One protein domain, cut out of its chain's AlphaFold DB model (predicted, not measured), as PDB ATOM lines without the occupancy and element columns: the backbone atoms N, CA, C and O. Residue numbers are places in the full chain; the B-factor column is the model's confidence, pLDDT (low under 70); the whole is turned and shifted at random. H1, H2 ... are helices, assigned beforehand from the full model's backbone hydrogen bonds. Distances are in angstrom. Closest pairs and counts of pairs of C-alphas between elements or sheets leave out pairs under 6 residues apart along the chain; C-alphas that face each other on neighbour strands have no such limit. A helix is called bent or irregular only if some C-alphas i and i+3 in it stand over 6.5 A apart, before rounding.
ATOM      1  N   GLN A   8     174.737 135.181 123.747       51.66
ATOM      2  CA  GLN A   8     174.563 133.781 123.328       51.66
ATOM      3  C   GLN A   8     173.326 133.162 123.980       51.66
ATOM      4  O   GLN A   8     172.488 132.592 123.286       51.66
ATOM      5  N   VAL A   9     173.137 133.361 125.289       61.81
ATOM      6  CA  VAL A   9     171.939 132.876 125.998       61.81
ATOM      7  C   VAL A   9     170.679 133.548 125.456       61.81
ATOM      8  O   VAL A   9     169.666 132.878 125.292       61.81
ATOM      9  N   LYS A  10     170.730 134.838 125.090       61.19
ATOM     10  CA  LYS A  10     169.623 135.511 124.387       61.19
ATOM     11  C   LYS A  10     169.317 134.866 123.037       61.19
ATOM     12  O   LYS A  10     168.147 134.639 122.749       61.19
ATOM     13  N   GLN A  11     170.328 134.566 122.219       61.28
ATOM     14  CA  GLN A  11     170.127 133.938 120.908       61.28
ATOM     15  C   GLN A  11     169.557 132.520 121.040       61.28
ATOM     16  O   GLN A  11     168.552 132.203 120.401       61.28
ATOM     17  N   THR A  12     170.121 131.697 121.929       67.00
ATOM     18  CA  THR A  12     169.613 130.348 122.214       67.00
ATOM     19  C   THR A  12     168.212 130.392 122.829       67.00
ATOM     20  O   THR A  12     167.359 129.599 122.446       67.00
ATOM     21  N   ALA A  13     167.923 131.350 123.717       71.12
ATOM     22  CA  ALA A  13     166.601 131.521 124.319       71.12
ATOM     23  C   ALA A  13     165.537 131.973 123.318       71.12
ATOM     24  O   ALA A  13     164.414 131.483 123.381       71.12
ATOM     25  N   VAL A  14     165.875 132.867 122.384       73.12
ATOM     26  CA  VAL A  14     164.955 133.281 121.316       73.12
ATOM     27  C   VAL A  14     164.645 132.101 120.394       73.12
ATOM     28  O   VAL A  14     163.474 131.848 120.120       73.12
ATOM     29  N   GLY A  15     165.662 131.337 119.979       77.69
ATOM     30  CA  GLY A  15     165.468 130.139 119.156       77.69
ATOM     31  C   GLY A  15     164.641 129.061 119.861       77.69
ATOM     32  O   GLY A  15     163.695 128.523 119.287       77.69
ATOM     33  N   ALA A  16     164.937 128.796 121.135       79.81
ATOM     34  CA  ALA A  16     164.211 127.817 121.935       79.81
ATOM     35  C   ALA A  16     162.758 128.255 122.210       79.81
ATOM     36  O   ALA A  16     161.845 127.448 122.049       79.81
ATOM     37  N   MET A  17     162.506 129.532 122.534       80.81
ATOM     38  CA  MET A  17     161.141 130.067 122.671       80.81
ATOM     39  C   MET A  17     160.333 129.917 121.383       80.81
ATOM     40  O   MET A  17     159.162 129.538 121.438       80.81
ATOM     41  N   LEU A  18     160.946 130.203 120.230       82.69
ATOM     42  CA  LEU A  18     160.278 130.060 118.939       82.69
ATOM     43  C   LEU A  18     159.903 128.595 118.676       82.69
ATOM     44  O   LEU A  18     158.795 128.313 118.235       82.69
ATOM     45  N   SER A  19     160.798 127.664 119.008       84.50
ATOM     46  CA  SER A  19     160.571 126.219 118.905       84.50
ATOM     47  C   SER A  19     159.401 125.752 119.790       84.50
ATOM     48  O   SER A  19     158.482 125.076 119.317       84.50
ATOM     49  N   GLN A  20     159.355 126.226 121.040       84.50
ATOM     50  CA  GLN A  20     158.286 125.921 121.997       84.50
ATOM     51  C   GLN A  20     156.918 126.430 121.541       84.50
ATOM     52  O   GLN A  20     155.903 125.774 121.778       84.50
ATOM     53  N   LEU A  21     156.874 127.575 120.857       84.81
ATOM     54  CA  LEU A  21     155.636 128.162 120.341       84.81
ATOM     55  C   LEU A  21     154.935 127.264 119.306       84.81
ATOM     56  O   LEU A  21     153.720 127.370 119.120       84.81
ATOM     57  N   PHE A  22     155.688 126.355 118.683       86.00
ATOM     58  CA  PHE A  22     155.199 125.358 117.731       86.00
ATOM     59  C   PHE A  22     155.158 123.928 118.292       86.00
ATOM     60  O   PHE A  22     154.851 122.998 117.554       86.00
ATOM     61  N   GLY A  23     155.393 123.738 119.595       81.56
ATOM     62  CA  GLY A  23     155.248 122.433 120.255       81.56
ATOM     63  C   GLY A  23     156.513 121.592 120.339       81.56
ATOM     64  O   GLY A  23     156.428 120.454 120.785       81.56
ATOM     65  N   ILE A  24     157.670 122.141 119.973       88.12
ATOM     66  CA  ILE A  24     158.964 121.478 120.145       88.12
ATOM     67  C   ILE A  24     159.564 121.976 121.461       88.12
ATOM     68  O   ILE A  24     159.928 123.146 121.584       88.12
ATOM     69  N   SER A  25     159.620 121.105 122.467       85.81
ATOM     70  CA  SER A  25     159.924 121.504 123.851       85.81
ATOM     71  C   SER A  25     161.328 121.151 124.322       85.81
ATOM     72  O   SER A  25     161.841 121.725 125.284       85.81
ATOM     73  N   GLU A  26     161.992 120.264 123.594       83.00
ATOM     74  CA  GLU A  26     163.313 119.736 123.889       83.00
ATOM     75  C   GLU A  26     164.381 120.845 123.994       83.00
ATOM     76  O   GLU A  26     165.134 120.840 124.974       83.00
ATOM     77  N   PRO A  27     164.432 121.860 123.100       79.44
ATOM     78  CA  PRO A  27     165.419 122.936 123.203       79.44
ATOM     79  C   PRO A  27     165.235 123.825 124.439       79.44
ATOM     80  O   PRO A  27     166.217 124.316 124.992       79.44
ATOM     81  N   VAL A  28     163.996 124.038 124.896       81.94
ATOM     82  CA  VAL A  28     163.713 124.848 126.095       81.94
ATOM     83  C   VAL A  28     163.977 124.045 127.362       81.94
ATOM     84  O   VAL A  28     164.629 124.544 128.282       81.94
ATOM     85  N   LEU A  29     163.492 122.803 127.406       81.38
ATOM     86  CA  LEU A  29     163.590 121.954 128.585       81.38
ATOM     87  C   LEU A  29     165.042 121.555 128.861       81.38
ATOM     88  O   LEU A  29     165.543 121.807 129.954       81.38
ATOM     89  N   PHE A  30     165.738 120.986 127.873       79.56
ATOM     90  CA  PHE A  30     167.113 120.506 128.044       79.56
ATOM     91  C   PHE A  30     168.152 121.609 127.837       79.56
ATOM     92  O   PHE A  30     169.133 121.675 128.574       79.56
ATOM     93  N   GLY A  31     167.939 122.501 126.867       70.88
ATOM     94  CA  GLY A  31     168.916 123.539 126.524       70.88
ATOM     95  C   GLY A  31     168.986 124.690 127.528       70.88
ATOM     96  O   GLY A  31     170.027 125.343 127.627       70.88
ATOM     97  N   ILE A  32     167.902 124.939 128.276       73.69
ATOM     98  CA  ILE A  32     167.799 126.084 129.191       73.69
ATOM     99  C   ILE A  32     167.380 125.646 130.598       73.69
ATOM    100  O   ILE A  32     168.122 125.869 131.550       73.69
ATOM    101  N   GLN A  33     166.207 125.030 130.762       75.50
ATOM    102  CA  GLN A  33     165.637 124.818 132.098       75.50
ATOM    103  C   GLN A  33     166.436 123.806 132.931       75.50
ATOM    104  O   GLN A  33     166.870 124.126 134.033       75.50
ATOM    105  N   LEU A  34     166.713 122.614 132.402       77.06
ATOM    106  CA  LEU A  34     167.500 121.598 133.113       77.06
ATOM    107  C   LEU A  34     168.979 121.973 133.246       77.06
ATOM    108  O   LEU A  34     169.617 121.578 134.215       77.06
ATOM    109  N   ARG A  35     169.511 122.747 132.291       68.12
ATOM    110  CA  ARG A  35     170.919 123.156 132.273       68.12
ATOM    111  C   ARG A  35     171.255 124.201 133.336       68.12
ATOM    112  O   ARG A  35     172.333 124.127 133.911       68.12
ATOM    113  N   TYR A  36     170.368 125.172 133.570       64.00
ATOM    114  CA  TYR A  36     170.675 126.318 134.432       64.00
ATOM    115  C   TYR A  36     169.919 126.303 135.767       64.00
ATOM    116  O   TYR A  36     170.516 126.638 136.784       64.00
ATOM    117  N   ASN A  37     168.621 125.955 135.809       69.12
ATOM    118  CA  ASN A  37     167.860 125.884 137.067       69.12
ATOM    119  C   ASN A  37     166.447 125.292 136.885       69.12
ATOM    120  O   ASN A  37     165.710 125.696 135.986       69.12
ATOM    121  N   LEU A  38     165.989 124.459 137.827       78.94
ATOM    122  CA  LEU A  38     164.619 123.916 137.841       78.94
ATOM    123  C   LEU A  38     163.542 124.938 138.259       78.94
ATOM    124  O   LEU A  38     162.356 124.723 138.013       78.94
ATOM    125  N   LYS A  39     163.910 126.062 138.887       79.75
ATOM    126  CA  LYS A  39     162.941 127.071 139.367       79.75
ATOM    127  C   LYS A  39     162.054 127.676 138.256       79.75
ATOM    128  O   LYS A  39     160.839 127.702 138.454       79.75
ATOM    129  N   PRO A  40     162.591 128.116 137.095       80.62
ATOM    130  CA  PRO A  40     161.779 128.518 135.945       80.62
ATOM    131  C   PRO A  40     160.769 127.459 135.494       80.62
ATOM    132  O   PRO A  40     159.630 127.803 135.191       80.62
ATOM    133  N   LEU A  41     161.163 126.179 135.480       85.25
ATOM    134  CA  LEU A  41     160.289 125.069 135.093       85.25
ATOM    135  C   LEU A  41     159.098 124.951 136.056       85.25
ATOM    136  O   LEU A  41     157.954 124.865 135.616       85.25
ATOM    137  N   ILE A  42     159.345 125.025 137.367       86.19
ATOM    138  CA  ILE A  42     158.290 124.947 138.390       86.19
ATOM    139  C   ILE A  42     157.311 126.121 138.263       86.19
ATOM    140  O   ILE A  42     156.097 125.919 138.299       86.19
ATOM    141  N   ILE A  43     157.820 127.343 138.074       86.62
ATOM    142  CA  ILE A  43     156.986 128.543 137.899       86.62
ATOM    143  C   ILE A  43     156.145 128.438 136.626       86.62
ATOM    144  O   ILE A  43     154.952 128.745 136.653       86.62
ATOM    145  N   MET A  44     156.736 127.956 135.531       87.25
ATOM    146  CA  MET A  44     156.029 127.714 134.278       87.25
ATOM    147  C   MET A  44     154.878 126.724 134.489       87.25
ATOM    148  O   MET A  44     153.735 127.065 134.198       87.25
ATOM    149  N   CYS A  45     155.138 125.551 135.072       89.62
ATOM    150  CA  CYS A  45     154.102 124.552 135.348       89.62
ATOM    151  C   CYS A  45     152.990 125.091 136.262       89.62
ATOM    152  O   CYS A  45     151.810 124.895 135.970       89.62
ATOM    153  N   ALA A  46     153.345 125.812 137.330       91.19
ATOM    154  CA  ALA A  46     152.376 126.406 138.248       91.19
ATOM    155  C   ALA A  46     151.501 127.470 137.560       91.19
ATOM    156  O   ALA A  46     150.281 127.478 137.731       91.19
ATOM    157  N   SER A  47     152.102 128.340 136.743       89.12
ATOM    158  CA  SER A  47     151.379 129.378 135.997       89.12
ATOM    159  C   SER A  47     150.446 128.800 134.927       89.12
ATOM    160  O   SER A  47     149.308 129.251 134.802       89.12
ATOM    161  N   SER A  48     150.870 127.748 134.219       88.94
ATOM    162  CA  SER A  48     150.018 127.022 133.271       88.94
ATOM    163  C   SER A  48     148.843 126.342 133.975       88.94
ATOM    164  O   SER A  48     147.715 126.404 133.487       88.94
ATOM    165  N   GLY A  49     149.079 125.748 135.150       92.69
ATOM    166  CA  GLY A  49     148.023 125.174 135.986       92.69
ATOM    167  C   GLY A  49     146.986 126.211 136.429       92.69
ATOM    168  O   GLY A  49     145.786 125.947 136.366       92.69
ATOM    169  N   LEU A  50     147.429 127.418 136.795       93.00
ATOM    170  CA  LEU A  50     146.535 128.534 137.115       93.00
ATOM    171  C   LEU A  50     145.676 128.942 135.908       93.00
ATOM    172  O   LEU A  50     144.473 129.146 136.054       93.00
ATOM    173  N   GLY A  51     146.268 129.016 134.713       91.00
ATOM    174  CA  GLY A  51     145.533 129.289 133.476       91.00
ATOM    175  C   GLY A  51     144.434 128.264 133.204       91.00
ATOM    176  O   GLY A  51     143.292 128.635 132.938       91.00
ATOM    177  N   ALA A  52     144.759 126.976 133.348       90.12
ATOM    178  CA  ALA A  52     143.793 125.893 133.197       90.12
ATOM    179  C   ALA A  52     142.656 125.977 134.232       90.12
ATOM    180  O   ALA A  52     141.492 125.788 133.884       90.12
ATOM    181  N   ALA A  53     142.970 126.323 135.484       94.25
ATOM    182  CA  ALA A  53     141.968 126.503 136.531       94.25
ATOM    183  C   ALA A  53     141.002 127.659 136.221       94.25
ATOM    184  O   ALA A  53     139.792 127.498 136.361       94.25
ATOM    185  N   ILE A  54     141.511 128.803 135.746       93.31
ATOM    186  CA  ILE A  54     140.680 129.954 135.357       93.31
ATOM    187  C   ILE A  54     139.746 129.579 134.202       93.31
ATOM    188  O   ILE A  54     138.546 129.831 134.279       93.31
ATOM    189  N   LEU A  55     140.273 128.935 133.156       91.44
ATOM    190  CA  LEU A  55     139.463 128.479 132.023       91.44
ATOM    191  C   LEU A  55     138.387 127.475 132.457       91.44
ATOM    192  O   LEU A  55     137.259 127.543 131.973       91.44
ATOM    193  N   SER A  56     138.710 126.590 133.404       92.56
ATOM    194  CA  SER A  56     137.763 125.621 133.959       92.56
ATOM    195  C   SER A  56     136.636 126.290 134.753       92.56
ATOM    196  O   SER A  56     135.478 125.924 134.558       92.56
ATOM    197  N   ILE A  57     136.943 127.289 135.590       93.81
ATOM    198  CA  ILE A  57     135.943 128.061 136.357       93.81
ATOM    199  C   ILE A  57     135.025 128.860 135.424       93.81
ATOM    200  O   ILE A  57     133.830 128.980 135.677       93.81
ATOM    201  N   LEU A  58     135.571 129.384 134.326       91.19
ATOM    202  CA  LEU A  58     134.813 130.108 133.302       91.19
ATOM    203  C   LEU A  58     134.069 129.176 132.330       91.19
ATOM    204  O   LEU A  58     133.450 129.661 131.385       91.19
ATOM    205  N   HIS A  59     134.118 127.858 132.568       89.75
ATOM    206  CA  HIS A  59     133.481 126.817 131.761       89.75
ATOM    207  C   HIS A  59     133.849 126.868 130.269       89.75
ATOM    208  O   HIS A  59     133.043 126.514 129.411       89.75
ATOM    209  N   ILE A  60     135.084 127.267 129.953       89.75
ATOM    210  CA  ILE A  60     135.574 127.330 128.575       89.75
ATOM    211  C   ILE A  60     135.867 125.919 128.077       89.75
ATOM    212  O   ILE A  60     136.641 125.176 128.685       89.75
ATOM    213  N   GLN A  61     135.254 125.556 126.953       85.25
ATOM    214  CA  GLN A  61     135.393 124.235 126.351       85.25
ATOM    215  C   GLN A  61     136.080 124.322 124.995       85.25
ATOM    216  O   GLN A  61     135.853 125.232 124.195       85.25
ATOM    217  N   SER A  62     136.946 123.349 124.750       83.88
ATOM    218  CA  SER A  62     137.592 123.173 123.462       83.88
ATOM    219  C   SER A  62     136.655 122.449 122.495       83.88
ATOM    220  O   SER A  62     136.011 121.472 122.870       83.88
ATOM    221  N   ASN A  63     136.603 122.906 121.245       82.44
ATOM    222  CA  ASN A  63     135.741 122.340 120.202       82.44
ATOM    223  C   ASN A  63     136.452 121.281 119.345       82.44
ATOM    224  O   ASN A  63     135.845 120.699 118.450       82.44
ATOM    225  N   SER A  64     137.751 121.067 119.559       83.31
ATOM    226  CA  SER A  64     138.575 120.172 118.746       83.31
ATOM    227  C   SER A  64     139.774 119.664 119.541       83.31
ATOM    228  O   SER A  64     140.205 120.306 120.493       83.31
ATOM    229  N   TYR A  65     140.355 118.539 119.133       76.81
ATOM    230  CA  TYR A  65     141.599 118.026 119.705       76.81
ATOM    231  C   TYR A  65     142.796 118.566 118.915       76.81
ATOM    232  O   TYR A  65     142.813 118.504 117.687       76.81
ATOM    233  N   GLY A  66     143.807 119.094 119.604       76.06
ATOM    234  CA  GLY A  66     144.967 119.702 118.954       76.06
ATOM    235  C   GLY A  66     146.138 119.953 119.899       76.06
ATOM    236  O   GLY A  66     146.050 119.730 121.106       76.06
ATOM    237  N   LEU A  67     147.252 120.416 119.327       72.75
ATOM    238  CA  LEU A  67     148.449 120.800 120.073       72.75
ATOM    239  C   LEU A  67     148.198 122.094 120.856       72.75
ATOM    240  O   LEU A  67     147.836 123.126 120.285       72.75
ATOM    241  N   ALA A  68     148.453 122.048 122.163       72.19
ATOM    242  CA  ALA A  68     148.297 123.165 123.093       72.19
ATOM    243  C   ALA A  68     149.448 124.190 122.987       72.19
ATOM    244  O   ALA A  68     150.132 124.482 123.963       72.19
ATOM    245  N   VAL A  69     149.682 124.713 121.780       83.75
ATOM    246  CA  VAL A  69     150.694 125.746 121.478       83.75
ATOM    247  C   VAL A  69     150.074 126.876 120.654       83.75
ATOM    248  O   VAL A  69     148.868 127.075 120.761       83.75
ATOM    249  N   LEU A  70     150.808 127.666 119.864       84.69
ATOM    250  CA  LEU A  70     150.203 128.789 119.123       84.69
ATOM    251  C   LEU A  70     148.959 128.404 118.288       84.69
ATOM    252  O   LEU A  70     147.993 129.158 118.305       84.69
ATOM    253  N   PRO A  71     148.884 127.232 117.629       86.44
ATOM    254  CA  PRO A  71     147.676 126.813 116.919       86.44
ATOM    255  C   PRO A  71     146.465 126.512 117.820       86.44
ATOM    256  O   PRO A  71     145.365 126.337 117.304       86.44
ATOM    257  N   SER A  72     146.617 126.476 119.147       86.75
ATOM    258  CA  SER A  72     145.533 126.153 120.090       86.75
ATOM    259  C   SER A  72     144.338 127.106 120.019       86.75
ATOM    260  O   SER A  72     143.224 126.695 120.323       86.75
ATOM    261  N   TYR A  73     144.513 128.344 119.546       88.31
ATOM    262  CA  TYR A  73     143.390 129.265 119.318       88.31
ATOM    263  C   TYR A  73     142.369 128.715 118.311       88.31
ATOM    264  O   TYR A  73     141.176 128.990 118.432       88.31
ATOM    265  N   LEU A  74     142.809 127.876 117.366       87.69
ATOM    266  CA  LEU A  74     141.918 127.210 116.412       87.69
ATOM    267  C   LEU A  74     140.930 126.266 117.108       87.69
ATOM    268  O   LEU A  74     139.843 126.028 116.594       87.69
ATOM    269  N   MET A  75     141.262 125.776 118.305       88.50
ATOM    270  CA  MET A  75     140.387 124.905 119.090       88.50
ATOM    271  C   MET A  75     139.174 125.654 119.678       88.50
ATOM    272  O   MET A  75     138.214 125.018 120.115       88.50
ATOM    273  N   TYR A  76     139.185 126.992 119.666       88.12
ATOM    274  CA  TYR A  76     138.139 127.844 120.246       88.12
ATOM    275  C   TYR A  76     137.439 128.742 119.213       88.12
ATOM    276  O   TYR A  76     136.549 129.500 119.575       88.12
ATOM    277  N   ILE A  77     137.801 128.648 117.928       86.44
ATOM    278  CA  ILE A  77     137.384 129.593 116.875       86.44
ATOM    279  C   ILE A  77     135.868 129.655 116.623       86.44
ATOM    280  O   ILE A  77     135.370 130.659 116.123       86.44
ATOM    281  N   TYR A  78     135.138 128.589 116.957       84.62
ATOM    282  CA  TYR A  78     133.708 128.462 116.664       84.62
ATOM    283  C   TYR A  78     132.802 129.234 117.628       84.62
ATOM    284  O   TYR A  78     131.652 129.498 117.289       84.62
ATOM    285  N   ASP A  79     133.311 129.617 118.799       86.88
ATOM    286  CA  ASP A  79     132.578 130.420 119.773       86.88
ATOM    287  C   ASP A  79     133.408 131.652 120.147       86.88
ATOM    288  O   ASP A  79     134.487 131.552 120.736       86.88
ATOM    289  N   GLY A  80     132.887 132.831 119.802       87.56
ATOM    290  CA  GLY A  80     133.556 134.104 120.050       87.56
ATOM    291  C   GLY A  80     133.828 134.356 121.533       87.56
ATOM    292  O   GLY A  80     134.876 134.910 121.863       87.56
ATOM    293  N   TYR A  81     132.946 133.908 122.432       89.56
ATOM    294  CA  TYR A  81     133.163 134.043 123.873       89.56
ATOM    295  C   TYR A  81     134.340 133.179 124.337       89.56
ATOM    296  O   TYR A  81     135.226 133.671 125.042       89.56
ATOM    297  N   ASN A  82     134.403 131.923 123.889       89.81
ATOM    298  CA  ASN A  82     135.493 131.011 124.233       89.81
ATOM    299  C   ASN A  82     136.831 131.479 123.657       89.81
ATOM    300  O   ASN A  82     137.839 131.458 124.360       89.81
ATOM    301  N   LEU A  83     136.838 131.966 122.413       90.06
ATOM    302  CA  LEU A  83     138.035 132.493 121.761       90.06
ATOM    303  C   LEU A  83     138.580 133.734 122.477       90.06
ATOM    304  O   LEU A  83     139.773 133.799 122.778       90.06
ATOM    305  N   ILE A  84     137.714 134.713 122.764       90.62
ATOM    306  CA  ILE A  84     138.108 135.961 123.432       90.62
ATOM    307  C   ILE A  84     138.568 135.668 124.860       90.62
ATOM    308  O   ILE A  84     139.612 136.162 125.278       90.62
ATOM    309  N   THR A  85     137.838 134.833 125.600       89.50
ATOM    310  CA  THR A  85     138.204 134.483 126.977       89.50
ATOM    311  C   THR A  85     139.527 133.722 127.019       89.50
ATOM    312  O   THR A  85     140.395 134.055 127.824       89.50
ATOM    313  N   TYR A  86     139.737 132.766 126.110       91.25
ATOM    314  CA  TYR A  86     141.006 132.047 125.991       91.25
ATOM    315  C   TYR A  86     142.176 132.986 125.667       91.25
ATOM    316  O   TYR A  86     143.236 132.863 126.278       91.25
ATOM    317  N   LEU A  87     141.978 133.969 124.782       91.44
ATOM    318  CA  LEU A  87     142.974 134.997 124.463       91.44
ATOM    319  C   LEU A  87     143.298 135.908 125.652       91.44
ATOM    320  O   LEU A  87     144.461 136.211 125.908       91.44
ATOM    321  N   LEU A  88     142.287 136.349 126.398       91.94
ATOM    322  CA  LEU A  88     142.505 137.200 127.566       91.94
ATOM    323  C   LEU A  88     143.238 136.441 128.676       91.94
ATOM    324  O   LEU A  88     144.186 136.967 129.262       91.94
ATOM    325  N   VAL A  89     142.846 135.189 128.927       91.75
ATOM    326  CA  VAL A  89     143.500 134.340 129.926       91.75
ATOM    327  C   VAL A  89     144.918 133.973 129.489       91.75
ATOM    328  O   VAL A  89     145.818 134.010 130.322       91.75
ATOM    329  N   SER A  90     145.168 133.683 128.210       89.31
ATOM    330  CA  SER A  90     146.518 133.367 127.729       89.31
ATOM    331  C   SER A  90     147.469 134.559 127.868       89.31
ATOM    332  O   SER A  90     148.581 134.389 128.365       89.31
ATOM    333  N   ILE A  91     147.027 135.777 127.525       90.94
ATOM    334  CA  ILE A  91     147.803 137.011 127.729       90.94
ATOM    335  C   ILE A  91     148.084 137.216 129.219       90.94
ATOM    336  O   ILE A  91     149.224 137.493 129.597       90.94
ATOM    337  N   PHE A  92     147.067 137.043 130.067       92.12
ATOM    338  CA  PHE A  92     147.216 137.155 131.514       92.12
ATOM    339  C   PHE A  92     148.225 136.140 132.064       92.12
ATOM    340  O   PHE A  92     149.130 136.527 132.796       92.12
ATOM    341  N   VAL A  93     148.123 134.865 131.683       90.06
ATOM    342  CA  VAL A  93     149.012 133.792 132.154       90.06
ATOM    343  C   VAL A  93     150.437 134.001 131.659       90.06
ATOM    344  O   VAL A  93     151.369 133.830 132.439       90.06
ATOM    345  N   VAL A  94     150.634 134.423 130.407       88.25
ATOM    346  CA  VAL A  94     151.966 134.750 129.871       88.25
ATOM    347  C   VAL A  94     152.572 135.933 130.623       88.25
ATOM    348  O   VAL A  94     153.727 135.857 131.042       88.25
ATOM    349  N   ALA A  95     151.807 137.004 130.848       87.75
ATOM    350  CA  ALA A  95     152.271 138.165 131.603       87.75
ATOM    351  C   ALA A  95     152.578 137.804 133.065       87.75
ATOM    352  O   ALA A  95     153.631 138.167 133.583       87.75
ATOM    353  N   PHE A  96     151.701 137.039 133.714       88.88
ATOM    354  CA  PHE A  96     151.875 136.564 135.082       88.88
ATOM    355  C   PHE A  96     153.098 135.651 135.208       88.88
ATOM    356  O   PHE A  96     153.965 135.902 136.042       88.88
ATOM    357  N   CYS A  97     153.223 134.646 134.339       87.50
ATOM    358  CA  CYS A  97     154.381 133.760 134.276       87.50
ATOM    359  C   CYS A  97     155.667 134.557 134.058       87.50
ATOM    360  O   CYS A  97     156.653 134.337 134.759       87.50
ATOM    361  N   PHE A  98     155.653 135.541 133.156       84.50
ATOM    362  CA  PHE A  98     156.794 136.417 132.917       84.50
ATOM    363  C   PHE A  98     157.164 137.236 134.158       84.50
ATOM    364  O   PHE A  98     158.336 137.276 134.524       84.50
ATOM    365  N   ILE A  99     156.190 137.846 134.839       85.50
ATOM    366  CA  ILE A  99     156.412 138.647 136.051       85.50
ATOM    367  C   ILE A  99     156.952 137.771 137.186       85.50
ATOM    368  O   ILE A  99     157.988 138.092 137.763       85.50
ATOM    369  N   VAL A 100     156.305 136.639 137.473       85.50
ATOM    370  CA  VAL A 100     156.725 135.712 138.536       85.50
ATOM    371  C   VAL A 100     158.091 135.114 138.221       85.50
ATOM    372  O   VAL A 100     158.949 135.053 139.099       85.50
ATOM    373  N   THR A 101     158.348 134.757 136.962       84.25
ATOM    374  CA  THR A 101     159.676 134.313 136.529       84.25
ATOM    375  C   THR A 101     160.694 135.434 136.709       84.25
ATOM    376  O   THR A 101     161.758 135.188 137.258       84.25
ATOM    377  N   CYS A 102     160.383 136.683 136.353       77.56
ATOM    378  CA  CYS A 102     161.275 137.829 136.559       77.56
ATOM    379  C   CYS A 102     161.564 138.160 138.035       77.56
ATOM    380  O   CYS A 102     162.618 138.746 138.314       77.56
ATOM    381  N   LEU A 103     160.649 137.825 138.951       78.62
ATOM    382  CA  LEU A 103     160.766 138.081 140.390       78.62
ATOM    383  C   LEU A 103     161.436 136.929 141.154       78.62
ATOM    384  O   LEU A 103     162.309 137.181 141.977       78.62
ATOM    385  N   PHE A 104     161.051 135.684 140.873       77.25
ATOM    386  CA  PHE A 104     161.426 134.500 141.662       77.25
ATOM    387  C   PHE A 104     162.123 133.405 140.853       77.25
ATOM    388  O   PHE A 104     162.766 132.524 141.424       77.25
ATOM    389  N   GLY A 105     161.950 133.425 139.531       65.50
ATOM    390  CA  GLY A 105     162.364 132.343 138.645       65.50
ATOM    391  C   GLY A 105     163.671 132.571 137.925       65.50
ATOM    392  O   GLY A 105     164.281 131.591 137.518       65.50
ATOM    393  N   VAL A 106     164.117 133.818 137.752       64.81
ATOM    394  CA  VAL A 106     165.389 134.052 137.078       64.81
ATOM    395  C   VAL A 106     166.490 133.488 137.985       64.81
ATOM    396  O   VAL A 106     166.589 133.912 139.142       64.81
ATOM    397  N   PRO A 107     167.277 132.518 137.493       56.00
ATOM    398  CA  PRO A 107     168.419 131.997 138.228       56.00
ATOM    399  C   PRO A 107     169.311 133.164 138.658       56.00
ATOM    400  O   PRO A 107     169.467 134.127 137.898       56.00
ATOM    401  N   LYS A 108     169.898 133.105 139.859       52.12
ATOM    402  CA  LYS A 108     170.903 134.107 140.253       52.12
ATOM    403  C   LYS A 108     172.069 134.094 139.256       52.12
ATOM    404  O   LYS A 108     172.590 135.157 138.963       52.12
ATOM    405  N   GLU A 109     172.329 132.949 138.616       49.19
ATOM    406  CA  GLU A 109     173.279 132.777 137.509       49.19
ATOM    407  C   GLU A 109     172.896 133.517 136.200       49.19
ATOM    408  O   GLU A 109     173.689 133.547 135.269       49.19
ATOM    409  N   ALA A 110     171.684 134.083 136.083       47.44
ATOM    410  CA  ALA A 110     171.204 134.778 134.876       47.44
ATOM    411  C   ALA A 110     170.689 136.218 135.112       47.44
ATOM    412  O   ALA A 110     170.397 136.910 134.130       47.44
ATOM    413  N   ILE A 111     170.505 136.649 136.374       46.25
ATOM    414  CA  ILE A 111     170.278 138.065 136.762       46.25
ATOM    415  C   ILE A 111     171.600 138.753 137.035       46.25
ATOM    416  O   ILE A 111     171.756 139.924 136.687       46.25
ATOM    417  N   ASN A 112     172.515 138.028 137.669       34.22
ATOM    418  CA  ASN A 112     173.886 138.438 137.679       34.22
ATOM    419  C   ASN A 112     174.272 138.418 136.191       34.22
ATOM    420  O   ASN A 112     174.313 137.379 135.535       34.22
TER     421      ASN A 112
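AT A GLANCE: This is residues 8 to 112 of the 269 residues of the protein "PTS system sucrose-specific transporter subunit IIABC" of Clostridioides difficile (UniProt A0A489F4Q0). Two long helices, H3 and H5, lie side by side and run opposite ways as one long side of an open frame; H1 and H4 follow each other nearly end to end along the other side. H2 links H1 to the start of H3 at one end, and H4 folds back into H5 at the other. The printed part has 105 residues with six named helices, H1 to H6, and no named strand; its class is all helix. It is only just compact, close to loose, with a radius of gyration of the C-alphas of 15.0 A, and elongated, spanning 45 by 24 by 16 A.

IN THESE COORDINATES: H1, residues 8 to 21, begins at C-alpha 8 (174.563, 133.781, 123.328) and is 20.0 A long. H2 is residues 26 to 36, irregular, with C-alphas 31 and 34 7.0 A apart. H3, residues 38 to 57, is 29.0 A long. H4, residues 70 to 76, is only just irregular: C-alphas 70 and 73 are 6.8 A apart. H5, residues 80 to 105, is 34.3 A long. H6, residues 108 to 111, ends at C-alpha 111 (170.278, 138.065, 136.762).

HOW THE PARTS SIT: H1 and H2 form a helical hairpin and touch, closest at the C-alphas of Ala 16 and Val 28, 5.1 A, at a steep tilt of 43 degrees. H2 and residues 40 to 41 of H3 only just touch, with 3 pairs of C-alphas within 8 A, closest Gln 33 and Leu 41, 6.1 A. H3 and H5 touch, closest at the C-alphas of Pro 40 and Gly 105, 4.7 A, at a shallow tilt of 27 degrees, opposite ways. H4 and residues 82 to 87 of H5 touch, closest at the C-alphas of Tyr 76 and Leu 83, 4.9 A; this helical hairpin has a tilt of 37 degrees, only just steep. Helix packing is mostly crossed, with 1 of 4 pairs at a shallow tilt. H1 and H4 are close but not clearly touching, the C-alphas of Leu 21 and Leu 70 5.6 A apart; H1 is apart from H3 and H5. H6 touches no helix. In H1, H3 and H5 every O i to N i+4 pair is within hydrogen-bond range; H2 has 5 of 7, H4 0 of 3 but 3 of 4 O i to N i+3 pairs, and H6 is too short for an i+4 pair.

THE WHOLE: The farthest C-alphas, of Tyr 78 and Asn 112, are 46.4 A apart. The printed part has no cut; the link from H3 to H4, residues 58 to 69, is long. Mean pLDDT of the printed part is 81.0, with residues 8 to 12, 35 to 37 and 105 to 112 under 70.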